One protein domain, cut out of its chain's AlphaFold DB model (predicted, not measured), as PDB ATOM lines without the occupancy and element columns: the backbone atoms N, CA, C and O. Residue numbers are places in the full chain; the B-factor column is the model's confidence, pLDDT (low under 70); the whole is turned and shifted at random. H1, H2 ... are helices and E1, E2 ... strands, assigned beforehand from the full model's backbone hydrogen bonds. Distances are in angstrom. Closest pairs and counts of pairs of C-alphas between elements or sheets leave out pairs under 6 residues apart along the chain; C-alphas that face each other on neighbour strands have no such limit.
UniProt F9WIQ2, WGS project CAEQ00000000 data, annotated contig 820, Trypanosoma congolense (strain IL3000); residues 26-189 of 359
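AT A GLANCE: This is residues 26 to 189 of the 359 residues of an uncharacterized protein of Trypanosoma congolense (strain IL3000) (UniProt F9WIQ2). A twisted sheet of four strands makes the core, covered on one face by the helical hairpin H1 and H2 and crossed slantwise on the other by one long helix, H4. The last residues of H4 run on past the sheet, and the short helix H3 sits beyond the end of E1, close to that part of H4. The printed part has 164 residues with four named helices and four named strands, in the order H1 H2 E1 H3 E2 E3 E4 H4; the sheet's order is E1 E4 E3 E2, all antiparallel. The class is mixed, helices and strands, and the whole is compact, with a radius of gyration of the C-alphas of 15.9 A and an elongated outline of 49 by 29 by 27 A.

IN THESE COORDINATES: In the sheet, E1 is residues 75 to 80, E4 residues 140 to 147, 23.3 A long, E3 residues 127 to 135, 26.6 A long, and E2 residues 108 to 111. H1, residues 27 to 43, is 24.2 A long and begins at C-alpha 27, (223.675, 189.406, 307.845). H2 is residues 50 to 64, 21.0 A long, and H3 is residues 83 to 90. H4, residues 160 to 189, is 43.8 A long and ends at C-alpha 189, (221.898, 174.236, 261.934).

HOW THE PARTS SIT: E2, E3 and E4 form a meander, each strand the antiparallel neighbour of the one before. Between the neighbour strands E3 and E4, N 133 and O 142 are within hydrogen-bond range at 2.8 A; between E2 and E3, N 111 and O 132 are within hydrogen-bond range at 2.8 A; and between E1 and E4, N 77 and O 143 are within hydrogen-bond range at 2.8 A. The sheet is only just strongly twisted, with C-alphas up to 4.2 A off its best plane. H1 and H2 are on the same face, at heights over the sheet of 8.0 A and 9.4 A, and both run across the strands. They touch, H1 with residues 37 to 41 alone, at a shallow tilt of 30 degrees, opposite ways; the closest C-alphas are those of Leu 37 and Thr 54, 6.6 A apart. H4 is on the opposite face at a height of 9.0 A, slantwise to the strands, at 54 degrees to E1 on the local plane. H3 is not on the sheet; it is close to H4 but not clearly touching, the closest C-alphas being those of Ile 89 and Ala 181, 6.0 A apart. In the four helices every O i to N i+4 pair is within hydrogen-bond range.

THE WHOLE: The C-alphas farthest apart are those of Ser 26 and Ala 189, at 50.7 A. The printed part has no cut. The links H3 to E2, E2 to E3 and E4 to H4 are long. Mean pLDDT of the printed part is 77.9, and 42 residues are under 70, among them residues 44 to 52 and 83 to 107.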
ATOM      1  N   SER A  26     219.686 188.101 310.260       76.06
ATOM      2  CA  SER A  26     221.036 188.596 310.505       76.06
ATOM      3  C   SER A  26     221.827 188.513 309.202       76.06
ATOM      4  O   SER A  26     221.596 187.607 308.396       76.06
ATOM      5  N   SER A  27     222.766 189.436 308.998       77.44
ATOM      6  CA  SER A  27     223.675 189.406 307.845       77.44
ATOM      7  C   SER A  27     224.364 188.043 307.709       77.44
ATOM      8  O   SER A  27     224.428 187.494 306.620       77.44
ATOM      9  N   VAL A  28     224.729 187.415 308.833       79.69
ATOM     10  CA  VAL A  28     225.307 186.060 308.878       79.69
ATOM     11  C   VAL A  28     224.358 184.993 308.322       79.69
ATOM     12  O   VAL A  28     224.766 184.169 307.506       79.69
ATOM     13  N   LEU A  29     223.091 184.980 308.751       82.50
ATOM     14  CA  LEU A  29     222.117 184.006 308.247       82.50
ATOM     15  C   LEU A  29     221.787 184.267 306.776       82.50
ATOM     16  O   LEU A  29     221.630 183.309 306.019       82.50
ATOM     17  N   TYR A  30     221.731 185.537 306.366       86.25
ATOM     18  CA  TYR A  30     221.604 185.924 304.963       86.25
ATOM     19  C   TYR A  30     222.750 185.367 304.131       86.25
ATOM     20  O   TYR A  30     222.512 184.595 303.203       86.25
ATOM     21  N   ASP A  31     223.981 185.669 304.520       87.25
ATOM     22  CA  ASP A  31     225.172 185.318 303.759       87.25
ATOM     23  C   ASP A  31     225.350 183.802 303.647       87.25
ATOM     24  O   ASP A  31     225.612 183.301 302.551       87.25
ATOM     25  N   LEU A  32     225.108 183.057 304.733       86.62
ATOM     26  CA  LEU A  32     225.104 181.591 304.719       86.62
ATOM     27  C   LEU A  32     223.999 181.016 303.827       86.62
ATOM     28  O   LEU A  32     224.207 179.998 303.166       86.62
ATOM     29  N   THR A  33     222.822 181.646 303.806       88.50
ATOM     30  CA  THR A  33     221.700 181.198 302.971       88.50
ATOM     31  C   THR A  33     222.014 181.406 301.493       88.50
ATOM     32  O   THR A  33     221.855 180.470 300.711       88.50
ATOM     33  N   VAL A  34     222.504 182.590 301.109       89.38
ATOM     34  CA  VAL A  34     222.898 182.882 299.720       89.38
ATOM     35  C   VAL A  34     224.007 181.927 299.270       89.38
ATOM     36  O   VAL A  34     223.892 181.349 298.192       89.38
ATOM     37  N   LEU A  35     225.014 181.681 300.117       89.31
ATOM     38  CA  LEU A  35     226.115 180.757 299.822       89.31
ATOM     39  C   LEU A  35     225.632 179.323 299.590       89.31
ATOM     40  O   LEU A  35     226.009 178.687 298.605       89.31
ATOM     41  N   ARG A  36     224.763 178.808 300.468       87.50
ATOM     42  CA  ARG A  36     224.198 177.460 300.311       87.50
ATOM     43  C   ARG A  36     223.354 177.342 299.049       87.50
ATOM     44  O   ARG A  36     223.488 176.359 298.330       87.50
ATOM     45  N   LEU A  37     222.514 178.339 298.766       89.19
ATOM     46  CA  LEU A  37     221.694 178.349 297.555       89.19
ATOM     47  C   LEU A  37     222.556 178.423 296.292       89.19
ATOM     48  O   LEU A  37     222.257 177.716 295.334       89.19
ATOM     49  N   LEU A  38     223.640 179.207 296.298       88.88
ATOM     50  CA  LEU A  38     224.583 179.276 295.180       88.88
ATOM     51  C   LEU A  38     225.186 177.894 294.902       88.88
ATOM     52  O   LEU A  38     225.135 177.416 293.771       88.88
ATOM     53  N   HIS A  39     225.676 177.223 295.943       86.19
ATOM     54  CA  HIS A  39     226.237 175.880 295.824       86.19
ATOM     55  C   HIS A  39     225.195 174.855 295.345       86.19
ATOM     56  O   HIS A  39     225.502 173.996 294.522       86.19
ATOM     57  N   CYS A  40     223.942 174.955 295.802       83.94
ATOM     58  CA  CYS A  40     222.852 174.121 295.293       83.94
ATOM     59  C   CYS A  40     222.609 174.344 293.795       83.94
ATOM     60  O   CYS A  40     222.454 173.371 293.064       83.94
ATOM     61  N   VAL A  41     222.612 175.597 293.326       83.75
ATOM     62  CA  VAL A  41     222.472 175.911 291.894       83.75
ATOM     63  C   VAL A  41     223.628 175.325 291.085       83.75
ATOM     64  O   VAL A  41     223.393 174.768 290.017       83.75
ATOM     65  N   GLN A  42     224.854 175.411 291.600       83.44
ATOM     66  CA  GLN A  42     226.054 174.900 290.932       83.44
ATOM     67  C   GLN A  42     226.133 173.368 290.901       83.44
ATOM     68  O   GLN A  42     226.624 172.811 289.927       83.44
ATOM     69  N   MET A  43     225.644 172.681 291.939       76.44
ATOM     70  CA  MET A  43     225.701 171.215 292.042       76.44
ATOM     71  C   MET A  43     224.522 170.508 291.368       76.44
ATOM     72  O   MET A  43     224.689 169.439 290.786       76.44
ATOM     73  N   TYR A  44     223.315 171.072 291.450       68.25
ATOM     74  CA  TYR A  44     222.092 170.437 290.955       68.25
ATOM     75  C   TYR A  44     221.666 171.049 289.620       68.25
ATOM     76  O   TYR A  44     220.592 171.635 289.505       68.25
ATOM     77  N   THR A  45     222.528 170.933 288.609       58.84
ATOM     78  CA  THR A  45     222.339 171.528 287.270       58.84
ATOM     79  C   THR A  45     221.401 170.730 286.367       58.84
ATOM     80  O   THR A  45     220.796 171.299 285.459       58.84
ATOM     81  N   THR A  46     221.217 169.439 286.642       54.12
ATOM     82  CA  THR A  46     220.333 168.534 285.897       54.12
ATOM     83  C   THR A  46     218.956 168.435 286.555       54.12
ATOM     84  O   THR A  46     218.836 168.625 287.767       54.12
ATOM     85  N   HIS A  47     217.912 168.169 285.752       54.69
ATOM     86  CA  HIS A  47     216.489 168.123 286.131       54.69
ATOM     87  C   HIS A  47     216.176 167.133 287.269       54.69
ATOM     88  O   HIS A  47     215.618 166.055 287.067       54.69
ATOM     89  N   LEU A  48     216.524 167.518 288.491       52.47
ATOM     90  CA  LEU A  48     216.243 166.801 289.722       52.47
ATOM     91  C   LEU A  48     215.147 167.546 290.500       52.47
ATOM     92  O   LEU A  48     215.100 168.779 290.467       52.47
ATOM     93  N   PRO A  49     214.304 166.842 291.279       54.78
ATOM     94  CA  PRO A  49     213.260 167.451 292.114       54.78
ATOM     95  C   PRO A  49     213.751 168.588 293.034       54.78
ATOM     96  O   PRO A  49     212.976 169.471 293.401       54.78
ATOM     97  N   GLY A  50     215.045 168.603 293.380       58.16
ATOM     98  CA  GLY A  50     215.680 169.656 294.181       58.16
ATOM     99  C   GLY A  50     215.806 171.025 293.489       58.16
ATOM    100  O   GLY A  50     215.926 172.038 294.182       58.16
ATOM    101  N   GLN A  51     215.726 171.107 292.155       63.56
ATOM    102  CA  GLN A  51     215.826 172.384 291.428       63.56
ATOM    103  C   GLN A  51     214.625 173.303 291.683       63.56
ATOM    104  O   GLN A  51     214.803 174.497 291.918       63.56
ATOM    105  N   LEU A  52     213.407 172.748 291.704       67.69
ATOM    106  CA  LEU A  52     212.187 173.512 291.999       67.69
ATOM    107  C   LEU A  52     212.237 174.096 293.416       67.69
ATOM    108  O   LEU A  52     211.988 175.283 293.610       67.69
ATOM    109  N   GLN A  53     212.677 173.291 294.389       73.81
ATOM    110  CA  GLN A  53     212.847 173.731 295.776       73.81
ATOM    111  C   GLN A  53     213.900 174.840 295.901       73.81
ATOM    112  O   GLN A  53     213.696 175.812 296.628       73.81
ATOM    113  N   THR A  54     215.008 174.723 295.162       77.12
ATOM    114  CA  THR A  54     216.074 175.735 295.148       77.12
ATOM    115  C   THR A  54     215.576 177.045 294.537       77.12
ATOM    116  O   THR A  54     215.821 178.114 295.091       77.12
ATOM    117  N   SER A  55     214.812 176.984 293.445       77.38
ATOM    118  CA  SER A  55     214.201 178.174 292.851       77.38
ATOM    119  C   SER A  55     213.255 178.888 293.794       77.38
ATOM    120  O   SER A  55     213.392 180.095 293.989       77.38
ATOM    121  N   ASP A  56     212.308 178.156 294.378       82.81
ATOM    122  CA  ASP A  56     211.315 178.732 295.274       82.81
ATOM    123  C   ASP A  56     211.999 179.356 296.490       82.81
ATOM    124  O   ASP A  56     211.609 180.435 296.936       82.81
ATOM    125  N   ALA A  57     213.069 178.732 296.994       84.50
ATOM    126  CA  ALA A  57     213.884 179.292 298.064       84.50
ATOM    127  C   ALA A  57     214.547 180.619 297.656       84.50
ATOM    128  O   ALA A  57     214.445 181.594 298.402       84.50
ATOM    129  N   VAL A  58     215.155 180.703 296.466       86.12
ATOM    130  CA  VAL A  58     215.762 181.950 295.963       86.12
ATOM    131  C   VAL A  58     214.696 183.022 295.705       86.12
ATOM    132  O   VAL A  58     214.872 184.175 296.101       86.12
ATOM    133  N   GLN A  59     213.562 182.663 295.099       87.62
ATOM    134  CA  GLN A  59     212.448 183.588 294.871       87.62
ATOM    135  C   GLN A  59     211.893 184.132 296.188       87.62
ATOM    136  O   GLN A  59     211.653 185.333 296.304       87.62
ATOM    137  N   ASN A  60     211.708 183.270 297.188       85.75
ATOM    138  CA  ASN A  60     211.258 183.677 298.513       85.75
ATOM    139  C   ASN A  60     212.286 184.581 299.198       85.75
ATOM    140  O   ASN A  60     211.894 185.591 299.781       85.75
ATOM    141  N   LEU A  61     213.582 184.270 299.086       87.00
ATOM    142  CA  LEU A  61     214.647 185.103 299.642       87.00
ATOM    143  C   LEU A  61     214.592 186.519 299.066       87.00
ATOM    144  O   LEU A  61     214.523 187.473 299.833       87.00
ATOM    145  N   VAL A  62     214.517 186.667 297.740       87.94
ATOM    146  CA  VAL A  62     214.437 187.996 297.107       87.94
ATOM    147  C   VAL A  62     213.092 188.684 297.376       87.94
ATOM    148  O   VAL A  62     213.030 189.902 297.509       87.94
ATOM    149  N   LYS A  63     211.996 187.926 297.501       85.56
ATOM    150  CA  LYS A  63     210.666 188.475 297.811       85.56
ATOM    151  C   LYS A  63     210.590 189.060 299.222       85.56
ATOM    152  O   LYS A  63     209.964 190.103 299.404       85.56
ATOM    153  N   TYR A  64     211.160 188.379 300.214       82.19
ATOM    154  CA  TYR A  64     211.101 188.806 301.616       82.19
ATOM    155  C   TYR A  64     212.281 189.697 302.024       82.19
ATOM    156  O   TYR A  64     212.113 190.542 302.900       82.19
ATOM    157  N   TYR A  65     213.430 189.560 301.359       82.06
ATOM    158  CA  TYR A  65     214.650 190.341 301.581       82.06
ATOM    159  C   TYR A  65     215.187 190.884 300.243       82.06
ATOM    160  O   TYR A  65     216.228 190.433 299.762       82.06
ATOM    161  N   PRO A  66     214.478 191.849 299.618       79.88
ATOM    162  CA  PRO A  66     214.864 192.408 298.317       79.88
ATOM    163  C   PRO A  66     216.176 193.196 298.375       79.88
ATOM    164  O   PRO A  66     216.869 193.306 297.369       79.88
ATOM    165  N   ASN A  67     216.510 193.723 299.554       82.25
ATOM    166  CA  ASN A  67     217.809 194.299 299.855       82.25
ATOM    167  C   ASN A  67     218.481 193.427 300.923       82.25
ATOM    168  O   ASN A  67     217.802 193.048 301.887       82.25
ATOM    169  N   PRO A  68     219.778 193.117 300.776       83.31
ATOM    170  CA  PRO A  68     220.507 192.386 301.798       83.31
ATOM    171  C   PRO A  68     220.544 193.195 303.113       83.31
ATOM    172  O   PRO A  68     220.494 194.430 303.077       83.31
ATOM    173  N   PRO A  69     220.596 192.535 304.285       82.88
ATOM    174  CA  PRO A  69     220.815 193.211 305.559       82.88
ATOM    175  C   PRO A  69     222.075 194.085 305.535       82.88
ATOM    176  O   PRO A  69     223.050 193.769 304.855       82.88
ATOM    177  N   ARG A  70     222.077 195.165 306.327       73.75
ATOM    178  CA  ARG A  70     223.278 195.990 306.526       73.75
ATOM    179  C   ARG A  70     224.405 195.078 307.011       73.75
ATOM    180  O   ARG A  70     224.178 194.327 307.956       73.75
ATOM    181  N   GLU A  71     225.571 195.155 306.368       77.69
ATOM    182  CA  GLU A  71     226.772 194.325 306.610       77.69
ATOM    183  C   GLU A  71     226.820 192.945 305.941       77.69
ATOM    184  O   GLU A  71     227.802 192.228 306.132       77.69
ATOM    185  N   SER A  72     225.807 192.559 305.167       84.12
ATOM    186  CA  SER A  72     225.930 191.370 304.324       84.12
ATOM    187  C   SER A  72     226.996 191.572 303.258       84.12
ATOM    188  O   SER A  72     227.097 192.648 302.669       84.12
ATOM    189  N   VAL A  73     227.766 190.521 302.999       87.50
ATOM    190  CA  VAL A  73     228.768 190.489 301.921       87.50
ATOM    191  C   VAL A  73     228.313 189.646 300.734       87.50
ATOM    192  O   VAL A  73     228.952 189.671 299.690       87.50
ATOM    193  N   ASN A  74     227.188 188.940 300.855       89.69
ATOM    194  CA  ASN A  74     226.567 188.206 299.759       89.69
ATOM    195  C   ASN A  74     225.257 188.885 299.344       89.69
ATOM    196  O   ASN A  74     224.676 189.674 300.089       89.69
ATOM    197  N   MET A  75     224.770 188.580 298.142       91.00
ATOM    198  CA  MET A  75     223.528 189.163 297.633       91.00
ATOM    199  C   MET A  75     222.747 188.171 296.778       91.00
ATOM    200  O   MET A  75     223.297 187.537 295.879       91.00
ATOM    201  N   ALA A  76     221.439 188.100 297.021       92.00
ATOM    202  CA  ALA A  76     220.472 187.556 296.080       92.00
ATOM    203  C   ALA A  76     219.701 188.708 295.426       92.00
ATOM    204  O   ALA A  76     219.227 189.613 296.111       92.00
ATOM    205  N   ALA A  77     219.560 188.672 294.105       92.25
ATOM    206  CA  ALA A  77     218.867 189.697 293.337       92.25
ATOM    207  C   ALA A  77     217.913 189.074 292.315       92.25
ATOM    208  O   ALA A  77     218.088 187.939 291.876       92.25
ATOM    209  N   MET A  78     216.902 189.841 291.912       92.38
ATOM    210  CA  MET A  78     215.973 189.461 290.852       92.38
ATOM    211  C   MET A  78     215.883 190.585 289.832       92.38
ATOM    212  O   MET A  78     215.650 191.741 290.182       92.38
ATOM    213  N   TYR A  79     216.013 190.225 288.561       90.44
ATOM    214  CA  TYR A  79     215.898 191.150 287.447       90.44
ATOM    215  C   TYR A  79     214.827 190.685 286.469       90.44
ATOM    216  O   TYR A  79     214.754 189.507 286.125       90.44
ATOM    217  N   GLY A  80     214.024 191.631 285.981       87.94
ATOM    218  CA  GLY A  80     213.203 191.410 284.796       87.94
ATOM    219  C   GLY A  80     214.085 191.284 283.556       87.94
ATOM    220  O   GLY A  80     215.083 192.002 283.410       87.94
ATOM    221  N   LEU A  81     213.718 190.357 282.684       84.31
ATOM    222  CA  LEU A  81     214.336 190.139 281.387       84.31
ATOM    223  C   LEU A  81     213.416 190.663 280.286       84.31
ATOM    224  O   LEU A  81     212.194 190.632 280.409       84.31
ATOM    225  N   ASP A  82     214.019 191.140 279.202       80.69
ATOM    226  CA  ASP A  82     213.284 191.591 278.024       80.69
ATOM    227  C   ASP A  82     212.649 190.386 277.317       80.69
ATOM    228  O   ASP A  82     213.346 189.516 276.780       80.69
ATOM    229  N   GLU A  83     211.315 190.342 277.310       67.50
ATOM    230  CA  GLU A  83     210.551 189.261 276.691       67.50
ATOM    231  C   GLU A  83     210.885 189.080 275.212       67.50
ATOM    232  O   GLU A  83     210.856 187.956 274.718       67.50
ATOM    233  N   SER A  84     211.225 190.152 274.493       68.69
ATOM    234  CA  SER A  84     211.517 190.070 273.060       68.69
ATOM    235  C   SER A  84     212.778 189.245 272.784       68.69
ATOM    236  O   SER A  84     212.792 188.407 271.879       68.69
ATOM    237  N   ARG A  85     213.815 189.413 273.614       67.19
ATOM    238  CA  ARG A  85     215.071 188.653 273.542       67.19
ATOM    239  C   ARG A  85     214.863 187.208 273.975       67.19
ATOM    240  O   ARG A  85     215.321 186.299 273.289       67.19
ATOM    241  N   LEU A  86     214.111 186.986 275.053       68.00
ATOM    242  CA  LEU A  86     213.811 185.635 275.528       68.00
ATOM    243  C   LEU A  86     212.945 184.842 274.552       68.00
ATOM    244  O   LEU A  86     213.189 183.657 274.355       68.00
ATOM    245  N   ARG A  87     211.963 185.477 273.900       67.19
ATOM    246  CA  ARG A  87     211.147 184.825 272.865       67.19
ATOM    247  C   ARG A  87     211.994 184.367 271.682       67.19
ATOM    248  O   ARG A  87     211.716 183.303 271.145       67.19
ATOM    249  N   ARG A  88     213.018 185.133 271.284       66.44
ATOM    250  CA  ARG A  88     213.955 184.699 270.233       66.44
ATOM    251  C   ARG A  88     214.753 183.475 270.669       66.44
ATOM    252  O   ARG A  88     214.847 182.537 269.896       66.44
ATOM    253  N   ILE A  89     215.249 183.464 271.907       66.75
ATOM    254  CA  ILE A  89     216.007 182.329 272.454       66.75
ATOM    255  C   ILE A  89     215.124 181.075 272.577       66.75
ATOM    256  O   ILE A  89     215.559 179.995 272.214       66.75
ATOM    257  N   ARG A  90     213.853 181.208 272.986       66.06
ATOM    258  CA  ARG A  90     212.908 180.073 273.070       66.06
ATOM    259  C   ARG A  90     212.488 179.474 271.738       66.06
ATOM    260  O   ARG A  90     212.005 178.353 271.712       66.06
ATOM    261  N   ARG A  91     212.578 180.239 270.650       63.53
ATOM    262  CA  ARG A  91     212.287 179.719 269.308       63.53
ATOM    263  C   ARG A  91     213.413 178.836 268.784       63.53
ATOM    264  O   ARG A  91     213.253 178.248 267.723       63.53
ATOM    265  N   LEU A  92     214.536 178.765 269.498       59.28
ATOM    266  CA  LEU A  92     215.619 177.881 269.133       59.28
ATOM    267  C   LEU A  92     215.241 176.438 269.484       59.28
ATOM    268  O   LEU A  92     214.754 176.184 270.588       59.28
ATOM    269  N   PRO A  93     215.445 175.502 268.554       53.00
ATOM    270  CA  PRO A  93     215.213 174.090 268.801       53.00
ATOM    271  C   PRO A  93     216.197 173.552 269.855       53.00
ATOM    272  O   PRO A  93     217.319 174.055 269.964       53.00
ATOM    273  N   PRO A  94     215.782 172.545 270.642       51.62
ATOM    274  CA  PRO A  94     216.597 171.987 271.716       51.62
ATOM    275  C   PRO A  94     217.895 171.375 271.168       51.62
ATOM    276  O   PRO A  94     217.857 170.611 270.202       51.62
ATOM    277  N   SER A  95     219.039 171.689 271.789       46.22
ATOM    278  CA  SER A  95     220.310 171.010 271.495       46.22
ATOM    279  C   SER A  95     220.258 169.544 271.955       46.22
ATOM    280  O   SER A  95     219.614 169.203 272.954       46.22
ATOM    281  N   ARG A  96     220.973 168.670 271.232       44.16
ATOM    282  CA  ARG A  96     221.127 167.232 271.528       44.16
ATOM    283  C   ARG A  96     221.678 166.940 272.922       44.16
ATOM    284  O   ARG A  96     221.475 165.835 273.417       44.16
ATOM    285  N   GLU A  97     222.358 167.889 273.558       43.00
ATOM    286  CA  GLU A  97     223.034 167.656 274.842       43.00
ATOM    287  C   GLU A  97     222.121 167.768 276.074       43.00
ATOM    288  O   GLU A  97     222.596 167.791 277.208       43.00
ATOM    289  N   GLY A  98     220.796 167.832 275.904       42.28
ATOM    290  CA  GLY A  98     219.877 167.954 277.044       42.28
ATOM    291  C   GLY A  98     219.993 169.297 277.775       42.28
ATOM    292  O   GLY A  98     219.381 169.490 278.825       42.28
ATOM    293  N   VAL A  99     220.743 170.250 277.212       44.56
ATOM    294  CA  VAL A  99     220.714 171.656 277.606       44.56
ATOM    295  C   VAL A  99     219.570 172.296 276.840       44.56
ATOM    296  O   VAL A  99     219.726 172.864 275.763       44.56
ATOM    297  N   ASP A 100     218.381 172.146 277.406       47.06
ATOM    298  CA  ASP A 100     217.148 172.711 276.885       47.06
ATOM    299  C   ASP A 100     217.188 174.242 277.082       47.06
ATOM    300  O   ASP A 100     216.696 174.791 278.072       47.06
ATOM    301  N   VAL A 101     217.862 174.963 276.174       50.84
ATOM    302  CA  VAL A 101     218.018 176.433 276.243       50.84
ATOM    303  C   VAL A 101     216.664 177.150 276.111       50.84
ATOM    304  O   VAL A 101     216.530 178.314 276.480       50.84
ATOM    305  N   GLY A 102     215.632 176.446 275.647       47.94
ATOM    306  CA  GLY A 102     214.271 176.949 275.489       47.94
ATOM    307  C   GLY A 102     213.215 176.020 276.073       47.94
ATOM    308  O   GLY A 102     212.143 175.918 275.481       47.94
ATOM    309  N   GLY A 103     213.514 175.342 277.188       46.38
ATOM    310  CA  GLY A 103     212.646 174.297 277.729       46.38
ATOM    311  C   GLY A 103     211.185 174.713 277.949       46.38
ATOM    312  O   GLY A 103     210.820 175.892 277.908       46.38
ATOM    313  N   SER A 104     210.346 173.712 278.244       48.69
ATOM    314  CA  SER A 104     208.923 173.832 278.625       48.69
ATOM    315  C   SER A 104     208.616 175.120 279.417       48.69
ATOM    316  O   SER A 104     209.459 175.566 280.193       48.69
ATOM    317  N   PRO A 105     207.418 175.729 279.335       45.88
ATOM    318  CA  PRO A 105     207.039 176.877 280.172       45.88
ATOM    319  C   PRO A 105     207.242 176.666 281.688       45.88
ATOM    320  O   PRO A 105     207.262 177.643 282.430       45.88
ATOM    321  N   SER A 106     207.428 175.426 282.152       50.12
ATOM    322  CA  SER A 106     207.805 175.067 283.527       50.12
ATOM    323  C   SER A 106     209.315 174.883 283.770       50.12
ATOM    324  O   SER A 106     209.718 174.580 284.890       50.12
ATOM    325  N   SER A 107     210.145 174.996 282.736       62.88
ATOM    326  CA  SER A 107     211.582 174.749 282.784       62.88
ATOM    327  C   SER A 107     212.330 175.935 283.384       62.88
ATOM    328  O   SER A 107     211.954 177.105 283.260       62.88
ATOM    329  N   MET A 108     213.411 175.595 284.062       70.19
ATOM    330  CA  MET A 108     214.368 176.508 284.647       70.19
ATOM    331  C   MET A 108     215.714 176.226 284.011       70.19
ATOM    332  O   MET A 108     216.084 175.062 283.888       70.19
ATOM    333  N   GLN A 109     216.459 177.274 283.675       78.62
ATOM    334  CA  GLN A 109     217.832 177.112 283.213       78.62
ATOM    335  C   GLN A 109     218.802 177.725 284.219       78.62
ATOM    336  O   GLN A 109     218.714 178.916 284.530       78.62
ATOM    337  N   ALA A 110     219.733 176.912 284.718       83.88
ATOM    338  CA  ALA A 110     220.855 177.400 285.502       83.88
ATOM    339  C   ALA A 110     221.915 178.024 284.584       83.88
ATOM    340  O   ALA A 110     222.335 177.437 283.585       83.88
ATOM    341  N   LEU A 111     222.353 179.228 284.937       86.50
ATOM    342  CA  LEU A 111     223.444 179.947 284.299       86.50
ATOM    343  C   LEU A 111     224.624 179.956 285.262       86.50
ATOM    344  O   LEU A 111     224.634 180.695 286.248       86.50
ATOM    345  N   ILE A 112     225.591 179.097 284.972       87.69
ATOM    346  CA  ILE A 112     226.804 178.920 285.761       87.69
ATOM    347  C   ILE A 112     227.971 179.335 284.865       87.69
ATOM    348  O   ILE A 112     228.105 178.750 283.784       87.69
ATOM    349  N   PRO A 113     228.742 180.363 285.259       86.94
ATOM    350  CA  PRO A 113     229.973 180.752 284.575       86.94
ATOM    351  C   PRO A 113     230.989 179.606 284.526       86.94
ATOM    352  O   PRO A 113     230.917 178.677 285.331       86.94
ATOM    353  N   GLU A 114     231.942 179.677 283.598       82.38
ATOM    354  CA  GLU A 114     233.030 178.698 283.515       82.38
ATOM    355  C   GLU A 114     233.910 178.710 284.777       82.38
ATOM    356  O   GLU A 114     233.989 179.708 285.503       82.38
ATOM    357  N   GLU A 115     234.586 177.591 285.051       75.81
ATOM    358  CA  GLU A 115     235.479 177.482 286.204       75.81
ATOM    359  C   GLU A 115     236.554 178.578 286.175       75.81
ATOM    360  O   GLU A 115     237.369 178.666 285.259       75.81
ATOM    361  N   GLY A 116     236.566 179.416 287.213       73.31
ATOM    362  CA  GLY A 116     237.522 180.514 287.354       73.31
ATOM    363  C   GLY A 116     237.012 181.882 286.897       73.31
ATOM    364  O   GLY A 116     237.674 182.876 287.205       73.31
ATOM    365  N   ASP A 117     235.836 181.968 286.265       84.88
ATOM    366  CA  ASP A 117     235.211 183.254 285.963       84.88
ATOM    367  C   ASP A 117     234.611 183.874 287.238       84.88
ATOM    368  O   ASP A 117     233.550 183.489 287.739       84.88
ATOM    369  N   LEU A 118     235.362 184.812 287.818       89.75
ATOM    370  CA  LEU A 118     235.074 185.448 289.098       89.75
ATOM    371  C   LEU A 118     235.007 186.958 288.929       89.75
ATOM    372  O   LEU A 118     235.870 187.584 288.310       89.75
ATOM    373  N   LEU A 119     234.031 187.575 289.585       90.25
ATOM    374  CA  LEU A 119     233.964 189.027 289.657       90.25
ATOM    375  C   LEU A 119     234.951 189.527 290.700       90.25
ATOM    376  O   LEU A 119     235.042 188.980 291.794       90.25
ATOM    377  N   THR A 120     235.671 190.596 290.377       88.94
ATOM    378  CA  THR A 120     236.561 191.254 291.336       88.94
ATOM    379  C   THR A 120     235.911 192.535 291.831       88.94
ATOM    380  O   THR A 120     235.481 193.376 291.037       88.94
ATOM    381  N   CYS A 121     235.827 192.689 293.150       85.06
ATOM    382  CA  CYS A 121     235.439 193.944 293.768       85.06
ATOM    383  C   CYS A 121     236.571 194.957 293.595       85.06
ATOM    384  O   CYS A 121     237.685 194.743 294.062       85.06
ATOM    385  N   GLU A 122     236.282 196.079 292.943       81.75
ATOM    386  CA  GLU A 122     237.282 197.109 292.629       81.75
ATOM    387  C   GLU A 122     237.871 197.784 293.871       81.75
ATOM    388  O   GLU A 122     238.969 198.324 293.812       81.75
ATOM    389  N   PHE A 123     237.145 197.754 294.989       78.50
ATOM    390  CA  PHE A 123     237.523 198.449 296.219       78.50
ATOM    391  C   PHE A 123     238.389 197.588 297.135       78.50
ATOM    392  O   PHE A 123     239.345 198.090 297.715       78.50
ATOM    393  N   THR A 124     238.056 196.303 297.269       79.00
ATOM    394  CA  THR A 124     238.726 195.375 298.195       79.00
ATOM    395  C   THR A 124     239.647 194.380 297.489       79.00
ATOM    396  O   THR A 124     240.431 193.696 298.139       79.00
ATOM    397  N   GLY A 125     239.540 194.242 296.164       82.06
ATOM    398  CA  GLY A 125     240.193 193.168 295.408       82.06
ATOM    399  C   GLY A 125     239.615 191.776 295.694       82.06
ATOM    400  O   GLY A 125     240.152 190.774 295.221       82.06
ATOM    401  N   GLU A 126     238.535 191.686 296.473       86.75
ATOM    402  CA  GLU A 126     237.883 190.420 296.790       86.75
ATOM    403  C   GLU A 126     237.248 189.800 295.551       86.75
ATOM    404  O   GLU A 126     236.688 190.491 294.695       86.75
ATOM    405  N   LYS A 127     237.309 188.471 295.482       90.44
ATOM    406  CA  LYS A 127     236.727 187.694 294.394       90.44
ATOM    407  C   LYS A 127     235.358 187.172 294.787       90.44
ATOM    408  O   LYS A 127     235.171 186.683 295.900       90.44
ATOM    409  N   TYR A 128     234.441 187.225 293.837       91.62
ATOM    410  CA  TYR A 128     233.054 186.842 293.996       91.62
ATOM    411  C   TYR A 128     232.674 185.804 292.947       91.62
ATOM    412  O   TYR A 128     232.884 185.999 291.748       91.62
ATOM    413  N   GLN A 129     232.089 184.709 293.416       92.62
ATOM    414  CA  GLN A 129     231.375 183.758 292.579       92.62
ATOM    415  C   GLN A 129     229.963 184.261 292.331       92.62
ATOM    416  O   GLN A 129     229.352 184.919 293.180       92.62
ATOM    417  N   TYR A 130     229.435 183.921 291.166       93.25
ATOM    418  CA  TYR A 130     228.088 184.287 290.788       93.25
ATOM    419  C   TYR A 130     227.449 183.185 289.953       93.25
ATOM    420  O   TYR A 130     228.116 182.457 289.222       93.25
ATOM    421  N   SER A 131     226.142 183.020 290.091       91.94
ATOM    422  CA  SER A 131     225.346 182.122 289.253       91.94
ATOM    423  C   SER A 131     223.916 182.631 289.207       91.94
ATOM    424  O   SER A 131     223.489 183.406 290.068       91.94
ATOM    425  N   GLY A 132     223.165 182.213 288.196       90.06
ATOM    426  CA  GLY A 132     221.779 182.626 288.051       90.06
ATOM    427  C   GLY A 132     220.844 181.511 287.634       90.06
ATOM    428  O   GLY A 132     221.259 180.448 287.187       90.06
ATOM    429  N   LEU A 133     219.556 181.791 287.788       88.25
ATOM    430  CA  LEU A 133     218.462 180.939 287.352       88.25
ATOM    431  C   LEU A 133     217.534 181.764 286.467       88.25
ATOM    432  O   LEU A 133     216.997 182.788 286.904       88.25
ATOM    433  N   VAL A 134     217.329 181.314 285.232       86.00
ATOM    434  CA  VAL A 134     216.343 181.897 284.322       86.00
ATOM    435  C   VAL A 134     215.002 181.220 284.558       86.00
ATOM    436  O   VAL A 134     214.855 180.011 284.381       86.00
ATOM    437  N   LEU A 135     214.016 182.025 284.950       82.06
ATOM    438  CA  LEU A 135     212.613 181.646 285.032       82.06
ATOM    439  C   LEU A 135     211.934 182.008 283.717       82.06
ATOM    440  O   LEU A 135     211.561 183.165 283.500       82.06
ATOM    441  N   TRP A 136     211.739 181.025 282.845       77.62
ATOM    442  CA  TRP A 136     211.097 181.270 281.561       77.62
ATOM    443  C   TRP A 136     209.631 181.701 281.741       77.62
ATOM    444  O   TRP A 136     209.228 182.732 281.207       77.62
ATOM    445  N   SER A 137     208.839 181.023 282.573       75.94
ATOM    446  CA  SER A 137     207.424 181.379 282.805       75.94
ATOM    447  C   SER A 137     207.173 182.853 283.141       75.94
ATOM    448  O   SER A 137     206.148 183.404 282.749       75.94
ATOM    449  N   SER A 138     208.101 183.493 283.856       79.00
ATOM    450  CA  SER A 138     207.941 184.851 284.383       79.00
ATOM    451  C   SER A 138     208.937 185.867 283.826       79.00
ATOM    452  O   SER A 138     208.931 187.011 284.280       79.00
ATOM    453  N   SER A 139     209.779 185.481 282.860       84.31
ATOM    454  CA  SER A 139     210.815 186.339 282.263       84.31
ATOM    455  C   SER A 139     211.705 187.008 283.318       84.31
ATOM    456  O   SER A 139     211.955 188.214 283.282       84.31
ATOM    457  N   ARG A 140     212.166 186.228 284.301       87.50
ATOM    458  CA  ARG A 140     212.990 186.715 285.417       87.50
ATOM    459  C   ARG A 140     214.330 186.001 285.466       87.50
ATOM    460  O   ARG A 140     214.400 184.795 285.256       87.50
ATOM    461  N   LEU A 141     215.371 186.748 285.806       89.94
ATOM    462  CA  LEU A 141     216.669 186.224 286.204       89.94
ATOM    463  C   LEU A 141     216.800 186.368 287.714       89.94
ATOM    464  O   LEU A 141     216.795 187.488 288.229       89.94
ATOM    465  N   LEU A 142     216.929 185.245 288.407       91.00
ATOM    466  CA  LEU A 142     217.408 185.222 289.781       91.00
ATOM    467  C   LEU A 142     218.929 185.147 289.742       91.00
ATOM    468  O   LEU A 142     219.484 184.375 288.967       91.00
ATOM    469  N   LEU A 143     219.589 185.946 290.562       93.88
ATOM    470  CA  LEU A 143     221.037 186.047 290.632       93.88
ATOM    471  C   LEU A 143     221.476 185.842 292.077       93.88
ATOM    472  O   LEU A 143     220.887 186.417 292.991       93.88
ATOM    473  N   LEU A 144     222.540 185.071 292.263       93.31
ATOM    474  CA  LEU A 144     223.219 184.884 293.536       93.31
ATOM    475  C   LEU A 144     224.678 185.296 293.363       93.31
ATOM    476  O   LEU A 144     225.316 184.905 292.386       93.31
ATOM    477  N   ILE A 145     225.193 186.078 294.307       93.06
ATOM    478  CA  ILE A 145     226.596 186.488 294.370       93.06
ATOM    479  C   ILE A 145     227.119 186.196 295.762       93.06
ATOM    480  O   ILE A 145     226.515 186.621 296.750       93.06
ATOM    481  N   CYS A 146     228.248 185.495 295.824       91.12
ATOM    482  CA  CYS A 146     228.934 185.192 297.071       91.12
ATOM    483  C   CYS A 146     230.415 185.520 296.978       91.12
ATOM    484  O   CYS A 146     231.042 185.275 295.947       91.12
ATOM    485  N   THR A 147     230.985 186.033 298.062       89.00
ATOM    486  CA  THR A 147     232.443 186.102 298.199       89.00
ATOM    487  C   THR A 147     233.045 184.690 298.196       89.00
ATOM    488  O   THR A 147     232.441 183.739 298.692       89.00
ATOM    489  N   VAL A 148     234.235 184.544 297.610       85.38
ATOM    490  CA  VAL A 148     235.018 183.294 297.646       85.38
ATOM    491  C   VAL A 148     235.676 183.093 299.013       85.38
ATOM    492  O   VAL A 148     235.992 181.969 299.401       85.38
ATOM    493  N   ARG A 149     235.918 184.185 299.746       79.00
ATOM    494  CA  ARG A 149     236.448 184.132 301.111       79.00
ATOM    495  C   ARG A 149     235.324 183.860 302.103       79.00
ATOM    496  O   ARG A 149     234.158 184.098 301.814       79.00
ATOM    497  N   ASP A 150     235.690 183.387 303.290       69.81
ATOM    498  CA  ASP A 150     234.737 183.297 304.393       69.81
ATOM    499  C   ASP A 150     234.147 184.691 304.661       69.81
ATOM    500  O   ASP A 150     234.884 185.653 304.884       69.81
ATOM    501  N   ALA A 151     232.817 184.789 304.633       67.12
ATOM    502  CA  ALA A 151     232.080 186.031 304.840       67.12
ATOM    503  C   ALA A 151     232.413 186.703 306.184       67.12
ATOM    504  O   ALA A 151     232.306 187.921 306.322       67.12
ATOM    505  N   THR A 152     232.850 185.920 307.176       66.19
ATOM    506  CA  THR A 152     233.278 186.427 308.486       66.19
ATOM    507  C   THR A 152     234.623 187.158 308.454       66.19
ATOM    508  O   THR A 152     234.912 187.927 309.370       66.19
ATOM    509  N   LEU A 153     235.423 186.948 307.403       70.06
ATOM    510  CA  LEU A 153     236.758 187.518 307.211       70.06
ATOM    511  C   LEU A 153     236.782 188.664 306.184       70.06
ATOM    512  O   LEU A 153     237.849 189.213 305.913       70.06
ATOM    513  N   CYS A 154     235.635 189.000 305.591       67.25
ATOM    514  CA  CYS A 154     235.513 190.045 304.579       67.25
ATOM    515  C   CYS A 154     235.369 191.443 305.192       67.25
ATOM    516  O   CYS A 154     234.722 191.634 306.227       67.25
ATOM    517  N   GLU A 155     235.937 192.441 304.514       67.69
ATOM    518  CA  GLU A 155     235.769 193.841 304.904       67.69
ATOM    519  C   GLU A 155     234.361 194.322 304.539       67.69
ATOM    520  O   GLU A 155     233.980 194.402 303.371       67.69
ATOM    521  N   ARG A 156     233.571 194.672 305.557       70.31
ATOM    522  CA  ARG A 156     232.196 195.154 305.383       70.31
ATOM    523  C   ARG A 156     232.213 196.571 304.811       70.31
ATOM    524  O   ARG A 156     232.683 197.499 305.468       70.31
ATOM    525  N   GLN A 157     231.684 196.743 303.601       68.56
ATOM    526  CA  GLN A 157     231.623 198.036 302.910       68.56
ATOM    527  C   GLN A 157     230.186 198.532 302.683       68.56
ATOM    528  O   GLN A 157     229.215 197.836 302.959       68.56
ATOM    529  N   HIS A 158     230.048 199.772 302.198       62.66
ATOM    530  CA  HIS A 158     228.762 200.421 301.912       62.66
ATOM    531  C   HIS A 158     227.864 199.614 300.962       62.66
ATOM    532  O   HIS A 158     228.298 199.237 299.880       62.66
ATOM    533  N   ASP A 159     226.574 199.510 301.288       62.84
ATOM    534  CA  ASP A 159     225.540 198.716 300.598       62.84
ATOM    535  C   ASP A 159     225.494 198.833 299.046       62.84
ATOM    536  O   ASP A 159     224.958 197.962 298.356       62.84
ATOM    537  N   SER A 160     226.063 199.888 298.448       74.81
ATOM    538  CA  SER A 160     226.039 200.124 296.998       74.81
ATOM    539  C   SER A 160     227.017 199.270 296.176       74.81
ATOM    540  O   SER A 160     226.820 199.135 294.964       74.81
ATOM    541  N   TYR A 161     228.073 198.688 296.766       84.06
ATOM    542  CA  TYR A 161     229.037 197.892 295.985       84.06
ATOM    543  C   TYR A 161     228.439 196.556 295.522       84.06
ATOM    544  O   TYR A 161     228.605 196.200 294.354       84.06
ATOM    545  N   LEU A 162     227.670 195.868 296.378       87.12
ATOM    546  CA  LEU A 162     226.997 194.612 296.027       87.12
ATOM    547  C   LEU A 162     226.023 194.800 294.869       87.12
ATOM    548  O   LEU A 162     225.998 193.998 293.941       87.12
ATOM    549  N   SER A 163     225.296 195.918 294.860       88.44
ATOM    550  CA  SER A 163     224.398 196.263 293.754       88.44
ATOM    551  C   SER A 163     225.153 196.446 292.430       88.44
ATOM    552  O   SER A 163     224.669 196.032 291.376       88.44
ATOM    553  N   ARG A 164     226.361 197.026 292.458       89.31
ATOM    554  CA  ARG A 164     227.211 197.161 291.260       89.31
ATOM    555  C   ARG A 164     227.762 195.816 290.791       89.31
ATOM    556  O   ARG A 164     227.729 195.547 289.592       89.31
ATOM    557  N   LEU A 165     228.212 194.966 291.715       90.25
ATOM    558  CA  LEU A 165     228.621 193.591 291.403       90.25
ATOM    559  C   LEU A 165     227.456 192.792 290.803       90.25
ATOM    560  O   LEU A 165     227.645 192.108 289.803       90.25
ATOM    561  N   ALA A 166     226.242 192.960 291.331       91.50
ATOM    562  CA  ALA A 166     225.026 192.338 290.814       91.50
ATOM    563  C   ALA A 166     224.690 192.744 289.384       91.50
ATOM    564  O   ALA A 166     224.331 191.895 288.568       91.50
ATOM    565  N   LEU A 167     224.886 194.013 289.034       91.62
ATOM    566  CA  LEU A 167     224.714 194.464 287.657       91.62
ATOM    567  C   LEU A 167     225.762 193.872 286.707       91.62
ATOM    568  O   LEU A 167     225.403 193.498 285.591       91.62
ATOM    569  N   ARG A 168     227.021 193.737 287.141       92.06
ATOM    570  CA  ARG A 168     228.071 193.083 286.339       92.06
ATOM    571  C   ARG A 168     227.787 191.600 286.147       92.06
ATOM    572  O   ARG A 168     227.753 191.138 285.015       92.06
ATOM    573  N   ALA A 169     227.474 190.891 287.230       92.31
ATOM    574  CA  ALA A 169     227.081 189.488 287.184       92.31
ATOM    575  C   ALA A 169     225.889 189.271 286.247       92.31
ATOM    576  O   ALA A 169     225.910 188.380 285.405       92.31
ATOM    577  N   LYS A 170     224.862 190.127 286.338       92.94
ATOM    578  CA  LYS A 170     223.715 190.100 285.428       92.94
ATOM    579  C   LYS A 170     224.157 190.200 283.967       92.94
ATOM    580  O   LYS A 170     223.659 189.440 283.146       92.94
ATOM    581  N   GLN A 171     225.031 191.149 283.632       91.06
ATOM    582  CA  GLN A 171     225.519 191.321 282.260       91.06
ATOM    583  C   GLN A 171     226.279 190.081 281.782       91.06
ATOM    584  O   GLN A 171     225.955 189.566 280.717       91.06
ATOM    585  N   SER A 172     227.201 189.554 282.591       90.62
ATOM    586  CA  SER A 172     227.954 188.344 282.250       90.62
ATOM    587  C   SER A 172     227.047 187.129 282.053       90.62
ATOM    588  O   SER A 172     227.162 186.433 281.050       90.62
ATOM    589  N   LEU A 173     226.072 186.907 282.941       90.44
ATOM    590  CA  LEU A 173     225.118 185.800 282.797       90.44
ATOM    591  C   LEU A 173     224.216 185.960 281.569       90.44
ATOM    592  O   LEU A 173     223.853 184.967 280.943       90.44
ATOM    593  N   LEU A 174     223.837 187.190 281.209       88.25
ATOM    594  CA  LEU A 174     223.064 187.425 279.989       88.25
ATOM    595  C   LEU A 174     223.886 187.154 278.734       88.25
ATOM    596  O   LEU A 174     223.350 186.562 277.800       88.25
ATOM    597  N   ASN A 175     225.161 187.537 278.730       86.69
ATOM    598  CA  ASN A 175     226.073 187.205 277.641       86.69
ATOM    599  C   ASN A 175     226.228 185.686 277.522       86.69
ATOM    600  O   ASN A 175     226.004 185.143 276.443       86.69
ATOM    601  N   LEU A 176     226.442 184.990 278.642       86.12
ATOM    602  CA  LEU A 176     226.507 183.530 278.689       86.12
ATOM    603  C   LEU A 176     225.230 182.875 278.142       86.12
ATOM    604  O   LEU A 176     225.297 181.927 277.364       86.12
ATOM    605  N   LEU A 177     224.049 183.376 278.520       83.56
ATOM    606  CA  LEU A 177     222.777 182.879 277.988       83.56
ATOM    607  C   LEU A 177     222.698 183.074 276.469       83.56
ATOM    608  O   LEU A 177     222.257 182.171 275.760       83.56
ATOM    609  N   THR A 178     223.116 184.238 275.964       81.50
ATOM    610  CA  THR A 178     223.131 184.487 274.520       81.50
ATOM    611  C   THR A 178     224.142 183.612 273.796       81.50
ATOM    612  O   THR A 178     223.810 183.080 272.746       81.50
ATOM    613  N   GLU A 179     225.333 183.406 274.350       81.19
ATOM    614  CA  GLU A 179     226.360 182.539 273.768       81.19
ATOM    615  C   GLU A 179     225.873 181.094 273.689       81.19
ATOM    616  O   GLU A 179     225.898 180.514 272.607       81.19
ATOM    617  N   LYS A 180     225.300 180.559 274.775       78.75
ATOM    618  CA  LYS A 180     224.698 179.215 274.789       78.75
ATOM    619  C   LYS A 180     223.556 179.072 273.786       78.75
ATOM    620  O   LYS A 180     223.478 178.073 273.079       78.75
ATOM    621  N   ALA A 181     222.676 180.069 273.699       77.50
ATOM    622  CA  ALA A 181     221.594 180.076 272.718       77.50
ATOM    623  C   ALA A 181     222.141 180.045 271.286       77.50
ATOM    624  O   ALA A 181     221.712 179.250 270.457       77.50
ATOM    625  N   LEU A 182     223.131 180.883 271.004       76.31
ATOM    626  CA  LEU A 182     223.745 180.962 269.689       76.31
ATOM    627  C   LEU A 182     224.528 179.697 269.322       76.31
ATOM    628  O   LEU A 182     224.506 179.299 268.160       76.31
ATOM    629  N   GLN A 183     225.188 179.066 270.291       78.50
ATOM    630  CA  GLN A 183     225.848 177.780 270.104       78.50
ATOM    631  C   GLN A 183     224.824 176.677 269.814       78.50
ATOM    632  O   GLN A 183     224.970 175.968 268.829       78.50
ATOM    633  N   SER A 184     223.732 176.603 270.579       76.56
ATOM    634  CA  SER A 184     222.631 175.664 270.313       76.56
ATOM    635  C   SER A 184     222.021 175.873 268.923       76.56
ATOM    636  O   SER A 184     221.679 174.912 268.241       76.56
ATOM    637  N   GLN A 185     221.886 177.128 268.480       77.38
ATOM    638  CA  GLN A 185     221.407 177.448 267.135       77.38
ATOM    639  C   GLN A 185     222.384 176.974 266.053       77.38
ATOM    640  O   GLN A 185     221.955 176.485 265.009       77.38
ATOM    641  N   LEU A 186     223.687 177.132 266.298       80.00
ATOM    642  CA  LEU A 186     224.743 176.668 265.408       80.00
ATOM    643  C   LEU A 186     224.725 175.136 265.308       80.00
ATOM    644  O   LEU A 186     224.632 174.613 264.203       80.00
ATOM    645  N   GLU A 187     224.727 174.431 266.441       79.31
ATOM    646  CA  GLU A 187     224.652 172.963 266.522       79.31
ATOM    647  C   GLU A 187     223.412 172.414 265.811       79.31
ATOM    648  O   GLU A 187     223.503 171.467 265.031       79.31
ATOM    649  N   PHE A 188     222.251 173.043 266.015       77.94
ATOM    650  CA  PHE A 188     221.035 172.654 265.309       77.94
ATOM    651  C   PHE A 188     221.154 172.846 263.795       77.94
ATOM    652  O   PHE A 188     220.741 171.976 263.027       77.94
ATOM    653  N   ALA A 189     221.703 173.981 263.354       80.81
ATOM    654  CA  ALA A 189     221.898 174.236 261.934       80.81
ATOM    655  C   ALA A 189     222.821 173.171 261.317       80.81
ATOM    656  O   ALA A 189     222.496 172.619 260.267       80.81
TER     657      ALA A 189